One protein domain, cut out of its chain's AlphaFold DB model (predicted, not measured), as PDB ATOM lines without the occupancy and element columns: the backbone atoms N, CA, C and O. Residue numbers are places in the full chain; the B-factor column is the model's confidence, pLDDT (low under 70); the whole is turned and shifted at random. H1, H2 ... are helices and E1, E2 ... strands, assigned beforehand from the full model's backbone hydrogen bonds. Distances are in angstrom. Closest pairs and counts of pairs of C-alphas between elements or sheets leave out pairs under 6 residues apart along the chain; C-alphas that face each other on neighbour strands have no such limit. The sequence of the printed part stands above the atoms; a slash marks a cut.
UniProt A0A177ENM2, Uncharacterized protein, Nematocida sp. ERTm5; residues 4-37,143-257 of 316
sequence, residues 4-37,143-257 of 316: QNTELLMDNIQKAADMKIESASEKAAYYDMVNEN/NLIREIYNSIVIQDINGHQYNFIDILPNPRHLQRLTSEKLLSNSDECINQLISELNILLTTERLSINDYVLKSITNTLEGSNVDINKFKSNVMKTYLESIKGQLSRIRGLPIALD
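AT A GLANCE: This is residues 4 to 37 and 143 to 257 of the 316 residues of an uncharacterized protein of Nematocida sp. ERTm5 (UniProt A0A177ENM2). The long helix H8 runs along one face of a small three-stranded sheet; near its last residues H6 meets it to make a corner and stands up from the sheet, with H1 crossing H6. H2 folds back from H1 onto the last part of H8, H7 and H3 pack together toward the other end of H8, and the short H4 and H5 lie near the first residues of H1. The printed part has 149 residues, with eight named helices and three named strands in the order H1 H2 H3 E1 E2 H4 H5 H6 E3 H7 H8. The sheet, in the order E2 E1 E3, is antiparallel; the class is mostly helix. The whole is compact, with a radius of gyration of the C-alphas of 16.4 A and spans of 48 by 35 by 25 A.

IN THESE COORDINATES: H1, residues 4 to 20, begins with C-alpha 4 at (264.134, 220.474, 291.522) and is 24.6 A long. H2 is residues 24 to 35 and H3 residues 143 to 150. E1, residues 152 to 156, begins with C-alpha 152 at (276.525, 247.108, 302.101); E2 is residues 161 to 163. H4 is residues 171 to 175, H5 residues 179 to 184, and H6, residues 186 to 201, is 22.1 A long. E3 is residues 203 to 208 and H7 residues 210 to 221. H8, residues 227 to 250, is 32.3 A long and ends with C-alpha 250 at (259.242, 248.816, 301.713).

HOW THE PARTS SIT: H6 and H8 are on the same face of the sheet, two layers, helices on one face. N 153 and O 207 of E1 and E3 are 2.9 A apart, and N 162 and O 154 of the hairpin E1 and E2 2.9 A, both within hydrogen-bond range. H8 has a height over the sheet of 9.3 A and runs along E3, at 9 degrees on the local plane; their closest C-alphas are those of Leu 206 and Lys 243, 7.0 A. H6 touches H8 with residues 200 to 201 alone, closest at C-alphas 201 and 250, 4.6 A. H1 touches H6 at a steep tilt of 51 degrees, closest at C-alphas 16 and 194, 5.3 A. H2 touches H8, closest at C-alphas 26 and 249, 4.4 A. H3 touches H7, closest at C-alphas 147 and 216, 7.1 A. Every O i to N i+4 pair is within hydrogen-bond range in H1, H2, H3, H4, H6 and H7; in H5 1 of 2 and in H8 18 of 20 are.

THE WHOLE: The C-alphas farthest apart, those of Glu 22 and Asn 224, are 49.2 A apart. Residues 38 to 142 are not printed; C-alphas 37 and 143 are 14.4 A apart across this cut. Of the links that are printed whole, none is long. Residues 4 to 5 and 170 to 185 have pLDDT under 70.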
ATOM      1  N   GLN A   4     265.093 220.626 290.420       66.00
ATOM      2  CA  GLN A   4     264.134 220.474 291.522       66.00
ATOM      3  C   GLN A   4     264.455 221.342 292.751       66.00
ATOM      4  O   GLN A   4     263.550 221.876 293.384       66.00
ATOM      5  N   ASN A   5     265.735 221.532 293.089       68.88
ATOM      6  CA  ASN A   5     266.126 222.377 294.222       68.88
ATOM      7  C   ASN A   5     265.915 223.865 293.915       68.88
ATOM      8  O   ASN A   5     265.694 224.650 294.831       68.88
ATOM      9  N   THR A   6     266.019 224.256 292.643       70.94
ATOM     10  CA  THR A   6     265.744 225.626 292.204       70.94
ATOM     11  C   THR A   6     264.242 225.895 292.195       70.94
ATOM     12  O   THR A   6     263.831 226.930 292.698       70.94
ATOM     13  N   GLU A   7     263.425 224.961 291.705       76.31
ATOM     14  CA  GLU A   7     261.957 225.075 291.733       76.31
ATOM     15  C   GLU A   7     261.429 225.176 293.168       76.31
ATOM     16  O   GLU A   7     260.739 226.134 293.505       76.31
ATOM     17  N   LEU A   8     261.857 224.264 294.049       78.81
ATOM     18  CA  LEU A   8     261.475 224.288 295.464       78.81
ATOM     19  C   LEU A   8     261.870 225.600 296.151       78.81
ATOM     20  O   LEU A   8     261.153 226.108 297.012       78.81
ATOM     21  N   LEU A   9     263.025 226.155 295.781       77.81
ATOM     22  CA  LEU A   9     263.437 227.449 296.289       77.81
ATOM     23  C   LEU A   9     262.491 228.564 295.825       77.81
ATOM     24  O   LEU A   9     262.040 229.358 296.648       77.81
ATOM     25  N   MET A  10     262.193 228.631 294.529       82.94
ATOM     26  CA  MET A  10     261.291 229.655 294.001       82.94
ATOM     27  C   MET A  10     259.912 229.572 294.662       82.94
ATOM     28  O   MET A  10     259.374 230.602 295.066       82.94
ATOM     29  N   ASP A  11     259.403 228.359 294.895       85.56
ATOM     30  CA  ASP A  11     258.156 228.132 295.629       85.56
ATOM     31  C   ASP A  11     258.223 228.667 297.068       85.56
ATOM     32  O   ASP A  11     257.280 229.296 297.548       85.56
ATOM     33  N   ASN A  12     259.332 228.441 297.778       86.31
ATOM     34  CA  ASN A  12     259.500 228.928 299.150       86.31
ATOM     35  C   ASN A  12     259.620 230.459 299.211       86.31
ATOM     36  O   ASN A  12     259.036 231.075 300.103       86.31
ATOM     37  N   ILE A  13     260.323 231.078 298.253       88.12
ATOM     38  CA  ILE A  13     260.400 232.543 298.106       88.12
ATOM     39  C   ILE A  13     259.005 233.117 297.851       88.12
ATOM     40  O   ILE A  13     258.604 234.086 298.498       88.12
ATOM     41  N   GLN A  14     258.241 232.496 296.949       91.19
ATOM     42  CA  GLN A  14     256.880 232.917 296.643       91.19
ATOM     43  C   GLN A  14     255.970 232.810 297.872       91.19
ATOM     44  O   GLN A  14     255.317 233.790 298.221       91.19
ATOM     45  N   LYS A  15     255.989 231.673 298.581       92.00
ATOM     46  CA  LYS A  15     255.207 231.467 299.814       92.00
ATOM     47  C   LYS A  15     255.543 232.493 300.894       92.00
ATOM     48  O   LYS A  15     254.631 233.056 301.493       92.00
ATOM     49  N   ALA A  16     256.828 232.756 301.136       92.00
ATOM     50  CA  ALA A  16     257.250 233.753 302.117       92.00
ATOM     51  C   ALA A  16     256.726 235.156 301.759       92.00
ATOM     52  O   ALA A  16     256.193 235.854 302.623       92.00
ATOM     53  N   ALA A  17     256.813 235.540 300.481       93.69
ATOM     54  CA  ALA A  17     256.292 236.814 299.991       93.69
ATOM     55  C   ALA A  17     254.762 236.903 300.097       93.69
ATOM     56  O   ALA A  17     254.242 237.920 300.547       93.69
ATOM     57  N   ASP A  18     254.031 235.842 299.746       95.00
ATOM     58  CA  ASP A  18     252.569 235.793 299.846       95.00
ATOM     59  C   ASP A  18     252.068 235.891 301.294       95.00
ATOM     60  O   ASP A  18     250.998 236.441 301.538       95.00
ATOM     61  N   MET A  19     252.856 235.409 302.258       95.44
ATOM     62  CA  MET A  19     252.540 235.494 303.686       95.44
ATOM     63  C   MET A  19     252.837 236.861 304.319       95.44
ATOM     64  O   MET A  19     252.334 237.132 305.411       95.44
ATOM     65  N   LYS A  20     253.695 237.690 303.706       95.50
ATOM     66  CA  LYS A  20     254.210 238.926 304.328       95.50
ATOM     67  C   LYS A  20     253.959 240.207 303.550       95.50
ATOM     68  O   LYS A  20     253.946 241.264 304.171       95.50
ATOM     69  N   ILE A  21     253.756 240.130 302.241       95.12
ATOM     70  CA  ILE A  21     253.577 241.297 301.379       95.12
ATOM     71  C   ILE A  21     252.169 241.268 300.789       95.12
ATOM     72  O   ILE A  21     251.856 240.464 299.906       95.12
ATOM     73  N   GLU A  22     251.320 242.174 301.266       94.12
ATOM     74  CA  GLU A  22     249.958 242.338 300.746       94.12
ATOM     75  C   GLU A  22     249.956 243.097 299.412       94.12
ATOM     76  O   GLU A  22     249.221 242.749 298.486       94.12
ATOM     77  N   SER A  23     250.807 244.120 299.288       95.69
ATOM     78  CA  SER A  23     250.875 244.974 298.106       95.69
ATOM     79  C   SER A  23     251.475 244.244 296.906       95.69
ATOM     80  O   SER A  23     252.611 243.765 296.932       95.69
ATOM     81  N   ALA A  24     250.734 244.216 295.795       95.06
ATOM     82  CA  ALA A  24     251.204 243.611 294.551       95.06
ATOM     83  C   ALA A  24     252.467 244.299 294.000       95.06
ATOM     84  O   ALA A  24     253.330 243.625 293.443       95.06
ATOM     85  N   SER A  25     252.603 245.620 294.172       95.19
ATOM     86  CA  SER A  25     253.776 246.360 293.692       95.19
ATOM     87  C   SER A  25     255.020 246.100 294.539       95.19
ATOM     88  O   SER A  25     256.107 245.953 293.988       95.19
ATOM     89  N   GLU A  26     254.872 246.005 295.862       95.19
ATOM     90  CA  GLU A  26     255.978 245.663 296.770       95.19
ATOM     91  C   GLU A  26     256.440 244.221 296.537       95.19
ATOM     92  O   GLU A  26     257.636 243.937 296.503       95.19
ATOM     93  N   LYS A  27     255.487 243.316 296.284       95.50
ATOM     94  CA  LYS A  27     255.760 241.915 295.965       95.50
ATOM     95  C   LYS A  27     256.499 241.773 294.636       95.50
ATOM     96  O   LYS A  27     257.491 241.052 294.569       95.50
ATOM     97  N   ALA A  28     256.071 242.505 293.606       94.38
ATOM     98  CA  ALA A  28     256.793 242.579 292.338       94.38
ATOM     99  C   ALA A  28     258.222 243.109 292.536       94.38
ATOM    100  O   ALA A  28     259.165 242.494 292.055       94.38
ATOM    101  N   ALA A  29     258.401 244.173 293.327       93.88
ATOM    102  CA  ALA A  29     259.725 244.713 293.629       93.88
ATOM    103  C   ALA A  29     260.627 243.721 294.387       93.88
ATOM    104  O   ALA A  29     261.837 243.690 294.163       93.88
ATOM    105  N   TYR A  30     260.054 242.896 295.268       93.94
ATOM    106  CA  TYR A  30     260.791 241.832 295.949       93.94
ATOM    107  C   TYR A  30     261.266 240.762 294.961       93.94
ATOM    108  O   TYR A  30     262.437 240.383 294.986       93.94
ATOM    109  N   TYR A  31     260.396 240.322 294.049       91.44
ATOM    110  CA  TYR A  31     260.776 239.374 292.999       91.44
ATOM    111  C   TYR A  31     261.804 239.957 292.028       91.44
ATOM    112  O   TYR A  31     262.745 239.252 291.662       91.44
ATOM    113  N   ASP A  32     261.684 241.237 291.670       90.81
ATOM    114  CA  ASP A  32     262.687 241.943 290.874       90.81
ATOM    115  C   ASP A  32     264.047 241.908 291.578       90.81
ATOM    116  O   ASP A  32     265.027 241.528 290.959       90.81
ATOM    117  N   MET A  33     264.127 242.193 292.884       89.69
ATOM    118  CA  MET A  33     265.395 242.138 293.629       89.69
ATOM    119  C   MET A  33     266.011 240.728 293.666       89.69
ATOM    120  O   MET A  33     267.232 240.581 293.573       89.69
ATOM    121  N   VAL A  34     265.187 239.683 293.804       86.56
ATOM    122  CA  VAL A  34     265.650 238.284 293.762       86.56
ATOM    123  C   VAL A  34     266.189 237.929 292.372       86.56
ATOM    124  O   VAL A  34     267.242 237.297 292.266       86.56
ATOM    125  N   ASN A  35     265.494 238.359 291.316       82.94
ATOM    126  CA  ASN A  35     265.885 238.111 289.931       82.94
ATOM    127  C   ASN A  35     267.105 238.945 289.514       82.94
ATOM    128  O   ASN A  35     267.995 238.430 288.848       82.94
ATOM    129  N   GLU A  36     267.200 240.201 289.949       85.06
ATOM    130  CA  GLU A  36     268.273 241.164 289.653       85.06
ATOM    131  C   GLU A  36     269.530 240.962 290.521       85.06
ATOM    132  O   GLU A  36     270.329 241.873 290.754       85.06
ATOM    133  N   ASN A  37     269.743 239.741 291.013       84.38
ATOM    134  CA  ASN A  37     270.845 239.422 291.905       84.38
ATOM    135  C   ASN A  37     272.151 239.138 291.141       84.38
ATOM    136  O   ASN A  37     272.426 238.019 290.692       84.38
ATOM    137  N   ASN A 143     284.435 237.042 293.688       87.81
ATOM    138  CA  ASN A 143     284.728 237.551 295.022       87.81
ATOM    139  C   ASN A 143     284.617 239.076 295.091       87.81
ATOM    140  O   ASN A 143     284.081 239.565 296.074       87.81
ATOM    141  N   LEU A 144     284.994 239.832 294.054       90.81
ATOM    142  CA  LEU A 144     284.758 241.281 294.049       90.81
ATOM    143  C   LEU A 144     283.270 241.629 294.152       90.81
ATOM    144  O   LEU A 144     282.904 242.431 295.004       90.81
ATOM    145  N   ILE A 145     282.406 241.015 293.335       92.12
ATOM    146  CA  ILE A 145     280.957 241.256 293.427       92.12
ATOM    147  C   ILE A 145     280.424 240.843 294.800       92.12
ATOM    148  O   ILE A 145     279.627 241.565 295.396       92.12
ATOM    149  N   ARG A 146     280.902 239.720 295.343       90.12
ATOM    150  CA  ARG A 146     280.539 239.274 296.688       90.12
ATOM    151  C   ARG A 146     280.932 240.300 297.753       90.12
ATOM    152  O   ARG A 146     280.108 240.618 298.600       90.12
ATOM    153  N   GLU A 147     282.156 240.823 297.709       91.75
ATOM    154  CA  GLU A 147     282.630 241.807 298.685       91.75
ATOM    155  C   GLU A 147     281.920 243.161 298.539       91.75
ATOM    156  O   GLU A 147     281.630 243.795 299.550       91.75
ATOM    157  N   ILE A 148     281.545 243.574 297.320       93.44
ATOM    158  CA  ILE A 148     280.689 244.755 297.110       93.44
ATOM    159  C   ILE A 148     279.382 244.593 297.893       93.44
ATOM    160  O   ILE A 148     279.048 245.460 298.695       93.44
ATOM    161  N   TYR A 149     278.675 243.471 297.734       92.44
ATOM    162  CA  TYR A 149     277.430 243.218 298.472       92.44
ATOM    163  C   TYR A 149     277.657 243.070 299.982       92.44
ATOM    164  O   TYR A 149     276.847 243.547 300.771       92.44
ATOM    165  N   ASN A 150     278.757 242.434 300.387       91.19
ATOM    166  CA  ASN A 150     279.141 242.279 301.792       91.19
ATOM    167  C   ASN A 150     279.455 243.623 302.466       91.19
ATOM    168  O   ASN A 150     279.260 243.784 303.666       91.19
ATOM    169  N   SER A 151     279.926 244.608 301.699       93.94
ATOM    170  CA  SER A 151     280.199 245.945 302.217       93.94
ATOM    171  C   SER A 151     278.939 246.780 302.448       93.94
ATOM    172  O   SER A 151     279.026 247.817 303.095       93.94
ATOM    173  N   ILE A 152     277.775 246.360 301.946       95.00
ATOM    174  CA  ILE A 152     276.525 247.108 302.101       95.00
ATOM    175  C   ILE A 152     275.848 246.681 303.398       95.00
ATOM    176  O   ILE A 152     275.544 245.504 303.602       95.00
ATOM    177  N   VAL A 153     275.587 247.662 304.256       95.31
ATOM    178  CA  VAL A 153     274.899 247.480 305.532       95.31
ATOM    179  C   VAL A 153     273.495 248.039 305.413       95.31
ATOM    180  O   VAL A 153     273.291 249.146 304.908       95.31
ATOM    181  N   ILE A 154     272.529 247.273 305.906       95.56
ATOM    182  CA  ILE A 154     271.150 247.717 306.058       95.56
ATOM    183  C   ILE A 154     270.838 247.856 307.544       95.56
ATOM    184  O   ILE A 154     271.260 247.031 308.353       95.56
ATOM    185  N   GLN A 155     270.116 248.913 307.895       96.31
ATOM    186  CA  GLN A 155     269.642 249.167 309.248       96.31
ATOM    187  C   GLN A 155     268.112 249.141 309.255       96.31
ATOM    188  O   GLN A 155     267.485 249.815 308.430       96.31
ATOM    189  N   ASP A 156     267.523 248.360 310.162       95.56
ATOM    190  CA  ASP A 156     266.071 248.305 310.362       95.56
ATOM    191  C   ASP A 156     265.556 249.497 311.193       95.56
ATOM    192  O   ASP A 156     266.331 250.233 311.803       95.56
ATOM    193  N   ILE A 157     264.234 249.672 311.258       94.69
ATOM    194  CA  ILE A 157     263.572 250.710 312.077       94.69
ATOM    195  C   ILE A 157     263.897 250.651 313.581       94.69
ATOM    196  O   ILE A 157     263.576 251.586 314.312       94.69
ATOM    197  N   ASN A 158     264.474 249.551 314.068       95.19
ATOM    198  CA  ASN A 158     264.865 249.377 315.466       95.19
ATOM    199  C   ASN A 158     266.352 249.693 315.692       95.19
ATOM    200  O   ASN A 158     266.834 249.606 316.821       95.19
ATOM    201  N   GLY A 159     267.088 250.052 314.637       93.62
ATOM    202  CA  GLY A 159     268.519 250.324 314.686       93.62
ATOM    203  C   GLY A 159     269.412 249.084 314.592       93.62
ATOM    204  O   GLY A 159     270.629 249.215 314.736       93.62
ATOM    205  N   HIS A 160     268.862 247.893 314.343       96.25
ATOM    206  CA  HIS A 160     269.665 246.694 314.120       96.25
ATOM    207  C   HIS A 160     270.310 246.733 312.740       96.25
ATOM    208  O   HIS A 160     269.665 247.067 311.749       96.25
ATOM    209  N   GLN A 161     271.587 246.360 312.685       95.12
ATOM    210  CA  GLN A 161     272.376 246.350 311.460       95.12
ATOM    211  C   GLN A 161     272.594 244.932 310.951       95.12
ATOM    212  O   GLN A 161     272.872 244.014 311.725       95.12
ATOM    213  N   TYR A 162     272.532 244.785 309.634       93.56
ATOM    214  CA  TYR A 162     272.725 243.522 308.944       93.56
ATOM    215  C   TYR A 162     273.548 243.734 307.677       93.56
ATOM    216  O   TYR A 162     273.433 244.776 307.026       93.56
ATOM    217  N   ASN A 163     274.341 242.738 307.283       91.75
ATOM    218  CA  ASN A 163     274.962 242.766 305.964       91.75
ATOM    219  C   ASN A 163     273.909 242.411 304.918       91.75
ATOM    220  O   ASN A 163     273.181 241.428 305.058       91.75
ATOM    221  N   PHE A 164     273.868 243.171 303.829       91.62
ATOM    222  CA  PHE A 164     272.890 242.950 302.770       91.62
ATOM    223  C   PHE A 164     273.015 241.556 302.136       91.62
ATOM    224  O   PHE A 164     272.012 240.910 301.833       91.62
ATOM    225  N   ILE A 165     274.246 241.053 301.994       88.31
ATOM    226  CA  ILE A 165     274.510 239.722 301.436       88.31
ATOM    227  C   ILE A 165     273.876 238.576 302.243       88.31
ATOM    228  O   ILE A 165     273.523 237.557 301.652       88.31
ATOM    229  N   ASP A 166     273.709 238.749 303.558       85.56
ATOM    230  CA  ASP A 166     273.148 237.732 304.459       85.56
ATOM    231  C   ASP A 166     271.613 237.673 304.398       85.56
ATOM    232  O   ASP A 166     271.005 236.758 304.946       85.56
ATOM    233  N   ILE A 167     270.985 238.654 303.746       87.44
ATOM    234  CA  ILE A 167     269.525 238.807 303.659       87.44
ATOM    235  C   ILE A 167     269.033 238.565 302.234       87.44
ATOM    236  O   ILE A 167     267.875 238.223 302.014       87.44
ATOM    237  N   LEU A 168     269.909 238.731 301.246       82.69
ATOM    238  CA  LEU A 168     269.570 238.546 299.848       82.69
ATOM    239  C   LEU A 168     269.331 237.057 299.534       82.69
ATOM    240  O   LEU A 168     270.290 236.272 299.590       82.69
ATOM    241  N   PRO A 169     268.115 236.658 299.108       73.62
ATOM    242  CA  PRO A 169     267.843 235.274 298.744       73.62
ATOM    243  C   PRO A 169     268.781 234.829 297.615       73.62
ATOM    244  O   PRO A 169     268.750 235.363 296.506       73.62
ATOM    245  N   ASN A 170     269.673 233.874 297.902       68.94
ATOM    246  CA  ASN A 170     270.612 233.346 296.914       68.94
ATOM    247  C   ASN A 170     270.927 231.857 297.146       68.94
ATOM    248  O   ASN A 170     270.978 231.405 298.292       68.94
ATOM    249  N   PRO A 171     271.205 231.071 296.087       56.78
ATOM    250  CA  PRO A 171     271.387 229.624 296.202       56.78
ATOM    251  C   PRO A 171     272.505 229.179 297.154       56.78
ATOM    252  O   PRO A 171     272.454 228.058 297.647       56.78
ATOM    253  N   ARG A 172     273.522 230.013 297.425       58.66
ATOM    254  CA  ARG A 172     274.594 229.681 298.382       58.66
ATOM    255  C   ARG A 172     274.158 229.885 299.831       58.66
ATOM    256  O   ARG A 172     274.470 229.042 300.668       58.66
ATOM    257  N   HIS A 173     273.409 230.951 300.104       58.16
ATOM    258  CA  HIS A 173     272.742 231.187 301.388       58.16
ATOM    259  C   HIS A 173     271.836 230.012 301.755       58.16
ATOM    260  O   HIS A 173     271.851 229.510 302.875       58.16
ATOM    261  N   LEU A 174     271.163 229.471 300.741       52.41
ATOM    262  CA  LEU A 174     270.253 228.346 300.885       52.41
ATOM    263  C   LEU A 174     270.949 226.989 300.822       52.41
ATOM    264  O   LEU A 174     270.408 226.048 301.364       52.41
ATOM    265  N   GLN A 175     272.149 226.860 300.242       53.69
ATOM    266  CA  GLN A 175     272.980 225.650 300.379       53.69
ATOM    267  C   GLN A 175     273.567 225.488 301.787       53.69
ATOM    268  O   GLN A 175     273.903 224.368 302.178       53.69
ATOM    269  N   ARG A 176     273.707 226.585 302.549       54.59
ATOM    270  CA  ARG A 176     274.093 226.537 303.971       54.59
ATOM    271  C   ARG A 176     273.029 225.818 304.808       54.59
ATOM    272  O   ARG A 176     273.365 225.169 305.798       54.59
ATOM    273  N   LEU A 177     271.773 225.858 304.359       50.31
ATOM    274  CA  LEU A 177     270.751 224.870 304.688       50.31
ATOM    275  C   LEU A 177     271.058 223.651 303.808       50.31
ATOM    276  O   LEU A 177     270.826 223.669 302.607       50.31
ATOM    277  N   THR A 178     271.710 222.625 304.352       51.03
ATOM    278  CA  THR A 178     272.204 221.485 303.556       51.03
ATOM    279  C   THR A 178     271.155 220.983 302.550       51.03
ATOM    280  O   THR A 178     269.960 220.991 302.826       51.03
ATOM    281  N   SER A 179     271.574 220.527 301.365       54.56
ATOM    282  CA  SER A 179     270.648 220.084 300.304       54.56
ATOM    283  C   SER A 179     269.656 218.997 300.753       54.56
ATOM    284  O   SER A 179     268.568 218.900 300.196       54.56
ATOM    285  N   GLU A 180     270.006 218.222 301.783       52.59
ATOM    286  CA  GLU A 180     269.111 217.273 302.464       52.59
ATOM    287  C   GLU A 180     268.104 217.959 303.410       52.59
ATOM    288  O   GLU A 180     266.972 217.496 303.530       52.59
ATOM    289  N   LYS A 181     268.463 219.085 304.042       52.53
ATOM    290  CA  LYS A 181     267.570 219.923 304.865       52.53
ATOM    291  C   LYS A 181     266.550 220.705 304.040       52.53
ATOM    292  O   LYS A 181     265.398 220.780 304.449       52.53
ATOM    293  N   LEU A 182     266.928 221.224 302.867       54.09
ATOM    294  CA  LEU A 182     265.979 221.889 301.960       54.09
ATOM    295  C   LEU A 182     264.820 220.961 301.559       54.09
ATOM    296  O   LEU A 182     263.675 221.396 301.516       54.09
ATOM    297  N   LEU A 183     265.119 219.681 301.312       54.75
ATOM    298  CA  LEU A 183     264.129 218.662 300.941       54.75
ATOM    299  C   LEU A 183     263.335 218.112 302.136       54.75
ATOM    300  O   LEU A 183     262.250 217.574 301.935       54.75
ATOM    301  N   SER A 184     263.856 218.227 303.362       56.53
ATOM    302  CA  SER A 184     263.220 217.672 304.568       56.53
ATOM    303  C   SER A 184     262.507 218.705 305.446       56.53
ATOM    304  O   SER A 184     261.726 218.292 306.296       56.53
ATOM    305  N   ASN A 185     262.721 220.016 305.248       63.62
ATOM    306  CA  ASN A 185     262.176 221.044 306.142       63.62
ATOM    307  C   ASN A 185     261.831 222.368 305.417       63.62
ATOM    308  O   ASN A 185     262.410 223.423 305.690       63.62
ATOM    309  N   SER A 186     260.862 222.332 304.491       72.00
ATOM    310  CA  SER A 186     260.389 223.529 303.768       72.00
ATOM    311  C   SER A 186     259.970 224.667 304.703       72.00
ATOM    312  O   SER A 186     260.219 225.829 304.393       72.00
ATOM    313  N   ASP A 187     259.394 224.347 305.863       81.88
ATOM    314  CA  ASP A 187     258.885 225.344 306.809       81.88
ATOM    315  C   ASP A 187     260.011 226.134 307.484       81.88
ATOM    316  O   ASP A 187     259.883 227.338 307.687       81.88
ATOM    317  N   GLU A 188     261.145 225.497 307.789       81.69
ATOM    318  CA  GLU A 188     262.329 226.183 308.328       81.69
ATOM    319  C   GLU A 188     262.886 227.179 307.301       81.69
ATOM    320  O   GLU A 188     263.148 228.335 307.634       81.69
ATOM    321  N   CYS A 189     262.971 226.761 306.032       80.75
ATOM    322  CA  CYS A 189     263.384 227.627 304.929       80.75
ATOM    323  C   CYS A 189     262.424 228.812 304.741       80.75
ATOM    324  O   CYS A 189     262.874 229.947 304.594       80.75
ATOM    325  N   ILE A 190     261.110 228.569 304.756       86.75
ATOM    326  CA  ILE A 190     260.093 229.622 304.627       86.75
ATOM    327  C   ILE A 190     260.179 230.595 305.807       86.75
ATOM    328  O   ILE A 190     260.178 231.802 305.595       86.75
ATOM    329  N   ASN A 191     260.308 230.099 307.040       88.69
ATOM    330  CA  ASN A 191     260.423 230.944 308.229       88.69
ATOM    331  C   ASN A 191     261.683 231.817 308.203       88.69
ATOM    332  O   ASN A 191     261.631 232.983 308.599       88.69
ATOM    333  N   GLN A 192     262.800 231.284 307.705       86.94
ATOM    334  CA  GLN A 192     264.014 232.066 307.515       86.94
ATOM    335  C   GLN A 192     263.816 233.162 306.456       86.94
ATOM    336  O   GLN A 192     264.095 234.327 306.737       86.94
ATOM    337  N   LEU A 193     263.261 232.821 305.287       89.00
ATOM    338  CA  LEU A 193     262.948 233.795 304.233       89.00
ATOM    339  C   LEU A 193     261.977 234.875 304.728       89.00
ATOM    340  O   LEU A 193     262.138 236.046 304.405       89.00
ATOM    341  N   ILE A 194     261.000 234.503 305.559       93.00
ATOM    342  CA  ILE A 194     260.096 235.440 306.229       93.00
ATOM    343  C   ILE A 194     260.873 236.391 307.147       93.00
ATOM    344  O   ILE A 194     260.609 237.592 307.141       93.00
ATOM    345  N   SER A 195     261.806 235.876 307.950       91.62
ATOM    346  CA  SER A 195     262.627 236.706 308.834       91.62
ATOM    347  C   SER A 195     263.459 237.708 308.036       91.62
ATOM    348  O   SER A 195     263.479 238.886 308.374       91.62
ATOM    349  N   GLU A 196     264.107 237.258 306.965       91.38
ATOM    350  CA  GLU A 196     264.909 238.098 306.069       91.38
ATOM    351  C   GLU A 196     264.048 239.159 305.379       91.38
ATOM    352  O   GLU A 196     264.381 240.344 305.390       91.38
ATOM    353  N   LEU A 197     262.886 238.760 304.865       94.06
ATOM    354  CA  LEU A 197     261.929 239.663 304.242       94.06
ATOM    355  C   LEU A 197     261.400 240.726 305.213       94.06
ATOM    356  O   LEU A 197     261.273 241.886 304.829       94.06
ATOM    357  N   ASN A 198     261.153 240.382 306.480       94.75
ATOM    358  CA  ASN A 198     260.766 241.376 307.483       94.75
ATOM    359  C   ASN A 198     261.855 242.442 307.676       94.75
ATOM    360  O   ASN A 198     261.523 243.611 307.870       94.75
ATOM    361  N   ILE A 199     263.139 242.077 307.590       95.06
ATOM    362  CA  ILE A 199     264.235 243.054 307.667       95.06
ATOM    363  C   ILE A 199     264.192 243.981 306.442       95.06
ATOM    364  O   ILE A 199     264.284 245.199 306.589       95.06
ATOM    365  N   LEU A 200     263.970 243.442 305.238       95.06
ATOM    366  CA  LEU A 200     263.836 244.249 304.016       95.06
ATOM    367  C   LEU A 200     262.666 245.243 304.113       95.06
ATOM    368  O   LEU A 200     262.832 246.428 303.825       95.06
ATOM    369  N   LEU A 201     261.504 244.781 304.585       95.25
ATOM    370  CA  LEU A 201     260.300 245.604 304.777       95.25
ATOM    371  C   LEU A 201     260.478 246.684 305.857       95.25
ATOM    372  O   LEU A 201     259.811 247.715 305.827       95.25
ATOM    373  N   THR A 202     261.387 246.471 306.807       96.12
ATOM    374  CA  THR A 202     261.669 247.410 307.903       96.12
ATOM    375  C   THR A 202     262.972 248.184 307.713       96.12
ATOM    376  O   THR A 202     263.369 248.929 308.602       96.12
ATOM    377  N   THR A 203     263.630 248.079 306.555       96.38
ATOM    378  CA  THR A 203     264.891 248.785 306.301       96.38
ATOM    379  C   THR A 203     264.666 250.294 306.216       96.38
ATOM    380  O   THR A 203     263.954 250.788 305.341       96.38
ATOM    381  N   GLU A 204     265.311 251.056 307.096       96.12
ATOM    382  CA  GLU A 204     265.218 252.517 307.125       96.12
ATOM    383  C   GLU A 204     266.432 253.219 306.526       96.12
ATOM    384  O   GLU A 204     266.297 254.314 305.968       96.12
ATOM    385  N   ARG A 205     267.607 252.591 306.613       95.88
ATOM    386  CA  ARG A 205     268.874 253.189 306.201       95.88
ATOM    387  C   ARG A 205     269.779 252.163 305.536       95.88
ATOM    388  O   ARG A 205     269.831 251.001 305.926       95.88
ATOM    389  N   LEU A 206     270.522 252.654 304.552       95.69
ATOM    390  CA  LEU A 206     271.618 251.975 303.880       95.69
ATOM    391  C   LEU A 206     272.915 252.740 304.113       95.69
ATOM    392  O   LEU A 206     272.939 253.968 304.006       95.69
ATOM    393  N   SER A 207     273.987 252.010 304.382       94.44
ATOM    394  CA  SER A 207     275.336 252.555 304.517       94.44
ATOM    395  C   SER A 207     276.376 251.561 304.004       94.44
ATOM    396  O   SER A 207     276.044 250.456 303.558       94.44
ATOM    397  N   ILE A 208     277.647 251.960 304.048       94.06
ATOM    398  CA  ILE A 208     278.771 251.081 303.736       94.06
ATOM    399  C   ILE A 208     279.547 250.740 305.005       94.06
ATOM    400  O   ILE A 208     279.839 251.604 305.828       94.06
ATOM    401  N   ASN A 209     279.901 249.464 305.137       91.94
ATOM    402  CA  ASN A 209     280.832 248.967 306.132       91.94
ATOM    403  C   ASN A 209     282.263 249.381 305.765       91.94
ATOM    404  O   ASN A 209     282.876 248.813 304.856       91.94
ATOM    405  N   ASP A 210     282.816 250.323 306.520       89.06
ATOM    406  CA  ASP A 210     284.151 250.881 306.275       89.06
ATOM    407  C   ASP A 210     285.267 249.866 306.358       89.06
ATOM    408  O   ASP A 210     286.253 249.960 305.628       89.06
ATOM    409  N   TYR A 211     285.123 248.879 307.238       89.50
ATOM    410  CA  TYR A 211     286.121 247.838 307.386       89.50
ATOM    411  C   TYR A 211     286.185 246.968 306.127       89.50
ATOM    412  O   TYR A 211     287.272 246.724 305.596       89.50
ATOM    413  N   VAL A 212     285.025 246.552 305.611       89.81
ATOM    414  CA  VAL A 212     284.942 245.756 304.378       89.81
ATOM    415  C   VAL A 212     285.377 246.592 303.177       89.81
ATOM    416  O   VAL A 212     286.211 246.133 302.397       89.81
ATOM    417  N   LEU A 213     284.909 247.841 303.064       91.38
ATOM    418  CA  LEU A 213     285.334 248.748 301.996       91.38
ATOM    419  C   LEU A 213     286.855 248.925 302.000       91.38
ATOM    420  O   LEU A 213     287.480 248.762 300.957       91.38
ATOM    421  N   LYS A 214     287.465 249.174 303.165       90.25
ATOM    422  CA  LYS A 214     288.921 249.303 303.305       90.25
ATOM    423  C   LYS A 214     289.660 248.030 302.890       90.25
ATOM    424  O   LYS A 214     290.718 248.106 302.271       90.25
ATOM    425  N   SER A 215     289.117 246.856 303.205       89.38
ATOM    426  CA  SER A 215     289.689 245.573 302.777       89.38
ATOM    427  C   SER A 215     289.719 245.439 301.247       89.38
ATOM    428  O   SER A 215     290.752 245.092 300.664       89.38
ATOM    429  N   ILE A 216     288.608 245.786 300.585       90.62
ATOM    430  CA  ILE A 216     288.510 245.784 299.121       90.62
ATOM    431  C   ILE A 216     289.497 246.789 298.528       90.62
ATOM    432  O   ILE A 216     290.266 246.440 297.632       90.62
ATOM    433  N   THR A 217     289.521 248.021 299.045       90.12
ATOM    434  CA  THR A 217     290.395 249.071 298.511       90.12
ATOM    435  C   THR A 217     291.862 248.708 298.676       90.12
ATOM    436  O   THR A 217     292.597 248.851 297.715       90.12
ATOM    437  N   ASN A 218     292.283 248.128 299.805       87.81
ATOM    438  CA  ASN A 218     293.669 247.674 299.987       87.81
ATOM    439  C   ASN A 218     294.075 246.609 298.950       87.81
ATOM    440  O   ASN A 218     295.209 246.595 298.474       87.81
ATOM    441  N   THR A 219     293.148 245.714 298.589       86.62
ATOM    442  CA  THR A 219     293.384 244.672 297.575       86.62
ATOM    443  C   THR A 219     293.520 245.279 296.174       86.62
ATOM    444  O   THR A 219     294.377 244.865 295.390       86.62
ATOM    445  N   LEU A 220     292.701 246.286 295.862       87.62
ATOM    446  CA  LEU A 220     292.752 247.021 294.596       87.62
ATOM    447  C   LEU A 220     293.982 247.951 294.510       87.62
ATOM    448  O   LEU A 220     294.608 248.029 293.456       87.62
ATOM    449  N   GLU A 221     294.384 248.590 295.613       81.81
ATOM    450  CA  GLU A 221     295.573 249.459 295.696       81.81
ATOM    451  C   GLU A 221     296.853 248.665 295.468       81.81
ATOM    452  O   GLU A 221     297.715 249.091 294.703       81.81
ATOM    453  N   GLY A 222     296.942 247.461 296.047       77.56
ATOM    454  CA  GLY A 222     298.035 246.525 295.772       77.56
ATOM    455  C   GLY A 222     298.144 246.121 294.296       77.56
ATOM    456  O   GLY A 222     299.152 245.548 293.893       77.56
ATOM    457  N   SER A 223     297.125 246.444 293.494       79.56
ATOM    458  CA  SER A 223     297.048 246.189 292.060       79.56
ATOM    459  C   SER A 223     297.134 247.469 291.212       79.56
ATOM    460  O   SER A 223     296.849 247.388 290.030       79.56
ATOM    461  N   ASN A 224     297.506 248.640 291.748       85.06
ATOM    462  CA  ASN A 224     297.573 249.917 291.001       85.06
ATOM    463  C   ASN A 224     296.258 250.336 290.297       85.06
ATOM    464  O   ASN A 224     296.293 250.970 289.244       85.06
ATOM    465  N   VAL A 225     295.103 249.975 290.859       89.81
ATOM    466  CA  VAL A 225     293.770 250.336 290.341       89.81
ATOM    467  C   VAL A 225     293.316 251.687 290.910       89.81
ATOM    468  O   VAL A 225     293.597 251.998 292.069       89.81
ATOM    469  N   ASP A 226     292.570 252.481 290.139       91.50
ATOM    470  CA  ASP A 226     291.979 253.746 290.590       91.50
ATOM    471  C   ASP A 226     290.831 253.504 291.587       91.50
ATOM    472  O   ASP A 226     289.673 253.220 291.249       91.50
ATOM    473  N   ILE A 227     291.158 253.665 292.867       92.44
ATOM    474  CA  ILE A 227     290.233 253.484 293.986       92.44
ATOM    475  C   ILE A 227     289.125 254.526 294.015       92.44
ATOM    476  O   ILE A 227     288.000 254.218 294.421       92.44
ATOM    477  N   ASN A 228     289.412 255.758 293.593       91.50
ATOM    478  CA  ASN A 228     288.400 256.806 293.564       91.50
ATOM    479  C   ASN A 228     287.329 256.452 292.537       91.50
ATOM    480  O   ASN A 228     286.137 256.609 292.809       91.50
ATOM    481  N   LYS A 229     287.738 255.891 291.397       92.19
ATOM    482  CA  LYS A 229     286.829 255.371 290.375       92.19
ATOM    483  C   LYS A 229     285.995 254.206 290.900       92.19
ATOM    484  O   LYS A 229     284.777 254.219 290.748       92.19
ATOM    485  N   PHE A 230     286.609 253.248 291.595       94.19
ATOM    486  CA  PHE A 230     285.874 252.157 292.242       94.19
ATOM    487  C   PHE A 230     284.810 252.677 293.227       94.19
ATOM    488  O   PHE A 230     283.634 252.327 293.126       94.19
ATOM    489  N   LYS A 231     285.189 253.566 294.152       93.75
ATOM    490  CA  LYS A 231     284.265 254.143 295.141       93.75
ATOM    491  C   LYS A 231     283.125 254.920 294.471       93.75
ATOM    492  O   LYS A 231     281.952 254.642 294.714       93.75
ATOM    493  N   SER A 232     283.462 255.871 293.604       91.50
ATOM    494  CA  SER A 232     282.491 256.806 293.023       91.50
ATOM    495  C   SER A 232     281.592 256.191 291.952       91.50
ATOM    496  O   SER A 232     280.428 256.579 291.866       91.50
ATOM    497  N   ASN A 233     282.091 255.231 291.170       95.12
ATOM    498  CA  ASN A 233     281.360 254.700 290.019       95.12
ATOM    499  C   ASN A 233     280.835 253.281 290.215       95.12
ATOM    500  O   ASN A 233     279.935 252.884 289.483       95.12
ATOM    501  N   VAL A 234     281.403 252.502 291.140       94.88
ATOM    502  CA  VAL A 234     280.936 251.137 291.425       94.88
ATOM    503  C   VAL A 234     280.171 251.117 292.737       94.88
ATOM    504  O   VAL A 234     278.983 250.810 292.739       94.88
ATOM    505  N   MET A 235     280.817 251.482 293.849       95.00
ATOM    506  CA  MET A 235     280.182 251.388 295.168       95.00
ATOM    507  C   MET A 235     278.954 252.285 295.274       95.00
ATOM    508  O   MET A 235     277.894 251.831 295.701       95.00
ATOM    509  N   LYS A 236     279.072 253.539 294.829       93.19
ATOM    510  CA  LYS A 236     277.955 254.484 294.851       93.19
ATOM    511  C   LYS A 236     276.779 254.028 293.981       93.19
ATOM    512  O   LYS A 236     275.649 254.058 294.456       93.19
ATOM    513  N   THR A 237     277.022 253.574 292.747       92.62
ATOM    514  CA  THR A 237     275.929 253.180 291.837       92.62
ATOM    515  C   THR A 237     275.230 251.909 292.309       92.62
ATOM    516  O   THR A 237     274.008 251.822 292.223       92.62
ATOM    517  N   TYR A 238     275.970 250.948 292.874       92.56
ATOM    518  CA  TYR A 238     275.375 249.768 293.505       92.56
ATOM    519  C   TYR A 238     274.500 250.148 294.698       92.56
ATOM    520  O   TYR A 238     273.372 249.670 294.815       92.56
ATOM    521  N   LEU A 239     275.003 251.029 295.561       93.88
ATOM    522  CA  LEU A 239     274.284 251.484 296.741       93.88
ATOM    523  C   LEU A 239     272.997 252.243 296.361       93.88
ATOM    524  O   LEU A 239     271.942 252.004 296.947       93.88
ATOM    525  N   GLU A 240     273.052 253.105 295.342       93.19
ATOM    526  CA  GLU A 240     271.882 253.800 294.789       93.19
ATOM    527  C   GLU A 240     270.873 252.829 294.152       93.19
ATOM    528  O   GLU A 240     269.667 252.965 294.373       93.19
ATOM    529  N   SER A 241     271.349 251.813 293.426       92.81
ATOM    530  CA  SER A 241     270.498 250.773 292.831       92.81
ATOM    531  C   SER A 241     269.755 249.966 293.901       92.81
ATOM    532  O   SER A 241     268.532 249.821 293.843       92.81
ATOM    533  N   ILE A 242     270.477 249.501 294.923       94.19
ATOM    534  CA  ILE A 242     269.912 248.728 296.040       94.19
ATOM    535  C   ILE A 242     268.945 249.583 296.859       94.19
ATOM    536  O   ILE A 242     267.860 249.122 297.206       94.19
ATOM    537  N   LYS A 243     269.257 250.864 297.088       95.56
ATOM    538  CA  LYS A 243     268.315 251.819 297.690       95.56
ATOM    539  C   LYS A 243     267.011 251.906 296.905       95.56
ATOM    540  O   LYS A 243     265.939 251.905 297.512       95.56
ATOM    541  N   GLY A 244     267.089 251.985 295.578       94.56
ATOM    542  CA  GLY A 244     265.916 252.017 294.705       94.56
ATOM    543  C   GLY A 244     265.080 250.736 294.784       94.56
ATOM    544  O   GLY A 244     263.854 250.808 294.837       94.56
ATOM    545  N   GLN A 245     265.717 249.564 294.830       93.75
ATOM    546  CA  GLN A 245     265.032 248.278 295.013       93.75
ATOM    547  C   GLN A 245     264.355 248.191 296.389       93.75
ATOM    548  O   GLN A 245     263.148 247.969 296.471       93.75
ATOM    549  N   LEU A 246     265.090 248.466 297.466       95.25
ATOM    550  CA  LEU A 246     264.573 248.368 298.830       95.25
ATOM    551  C   LEU A 246     263.465 249.391 299.119       95.25
ATOM    552  O   LEU A 246     262.485 249.056 299.777       95.25
ATOM    553  N   SER A 247     263.556 250.612 298.575       96.31
ATOM    554  CA  SER A 247     262.493 251.618 298.743       96.31
ATOM    555  C   SER A 247     261.181 251.171 298.088       96.31
ATOM    556  O   SER A 247     260.105 251.471 298.600       96.31
ATOM    557  N   ARG A 248     261.257 250.430 296.971       96.31
ATOM    558  CA  ARG A 248     260.084 249.847 296.302       96.31
ATOM    559  C   ARG A 248     259.496 248.668 297.080       96.31
ATOM    560  O   ARG A 248     258.279 248.551 297.121       96.31
ATOM    561  N   ILE A 249     260.333 247.837 297.705       95.00
ATOM    562  CA  ILE A 249     259.890 246.717 298.556       95.00
ATOM    563  C   ILE A 249     259.201 247.231 299.820       95.00
ATOM    564  O   ILE A 249     258.140 246.742 300.183       95.00
ATOM    565  N   ARG A 250     259.790 248.229 300.484       94.19
ATOM    566  CA  ARG A 250     259.242 248.816 301.713       94.19
ATOM    567  C   ARG A 250     258.027 249.720 301.469       94.19
ATOM    568  O   ARG A 250     257.306 250.035 302.409       94.19
ATOM    569  N   GLY A 251     257.870 250.240 300.252       93.06
ATOM    570  CA  GLY A 251     256.873 251.268 299.940       93.06
ATOM    571  C   GLY A 251     257.179 252.646 300.551       93.06
ATOM    572  O   GLY A 251     256.368 253.564 300.430       93.06
ATOM    573  N   LEU A 252     258.345 252.825 301.188       93.50
ATOM    574  CA  LEU A 252     258.775 254.076 301.818       93.50
ATOM    575  C   LEU A 252     260.216 254.433 301.428       93.50
ATOM    576  O   LEU A 252     261.031 253.539 301.182       93.50
ATOM    577  N   PRO A 253     260.574 255.731 301.431       94.06
ATOM    578  CA  PRO A 253     261.946 256.159 301.200       94.06
ATOM    579  C   PRO A 253     262.924 255.573 302.225       94.06
ATOM    580  O   PRO A 253     262.652 255.541 303.428       94.06
ATOM    581  N   ILE A 254     264.099 255.183 301.739       95.62
ATOM    582  CA  ILE A 254     265.224 254.719 302.557       95.62
ATOM    583  C   ILE A 254     266.305 255.797 302.592       95.62
ATOM    584  O   ILE A 254     266.637 256.399 301.566       95.62
ATOM    585  N   ALA A 255     266.856 256.055 303.776       94.94
ATOM    586  CA  ALA A 255     267.973 256.971 303.952       94.94
ATOM    587  C   ALA A 255     269.266 256.353 303.403       94.94
ATOM    588  O   ALA A 255     269.514 255.160 303.564       94.94
ATOM    589  N   LEU A 256     270.101 257.176 302.772       93.06
ATOM    590  CA  LEU A 256     271.397 256.755 302.250       93.06
ATOM    591  C   LEU A 256     272.508 257.504 302.973       93.06
ATOM    592  O   LEU A 256     272.484 258.732 302.992       93.06
ATOM    593  N   ASP A 257     273.461 256.770 303.531       90.62
ATOM    594  CA  ASP A 257     274.694 257.323 304.080       90.62
ATOM    595  C   ASP A 257     275.869 257.000 303.147       90.62
ATOM    596  O   ASP A 257     276.275 255.845 303.002       90.62
TER     597      ASP A 257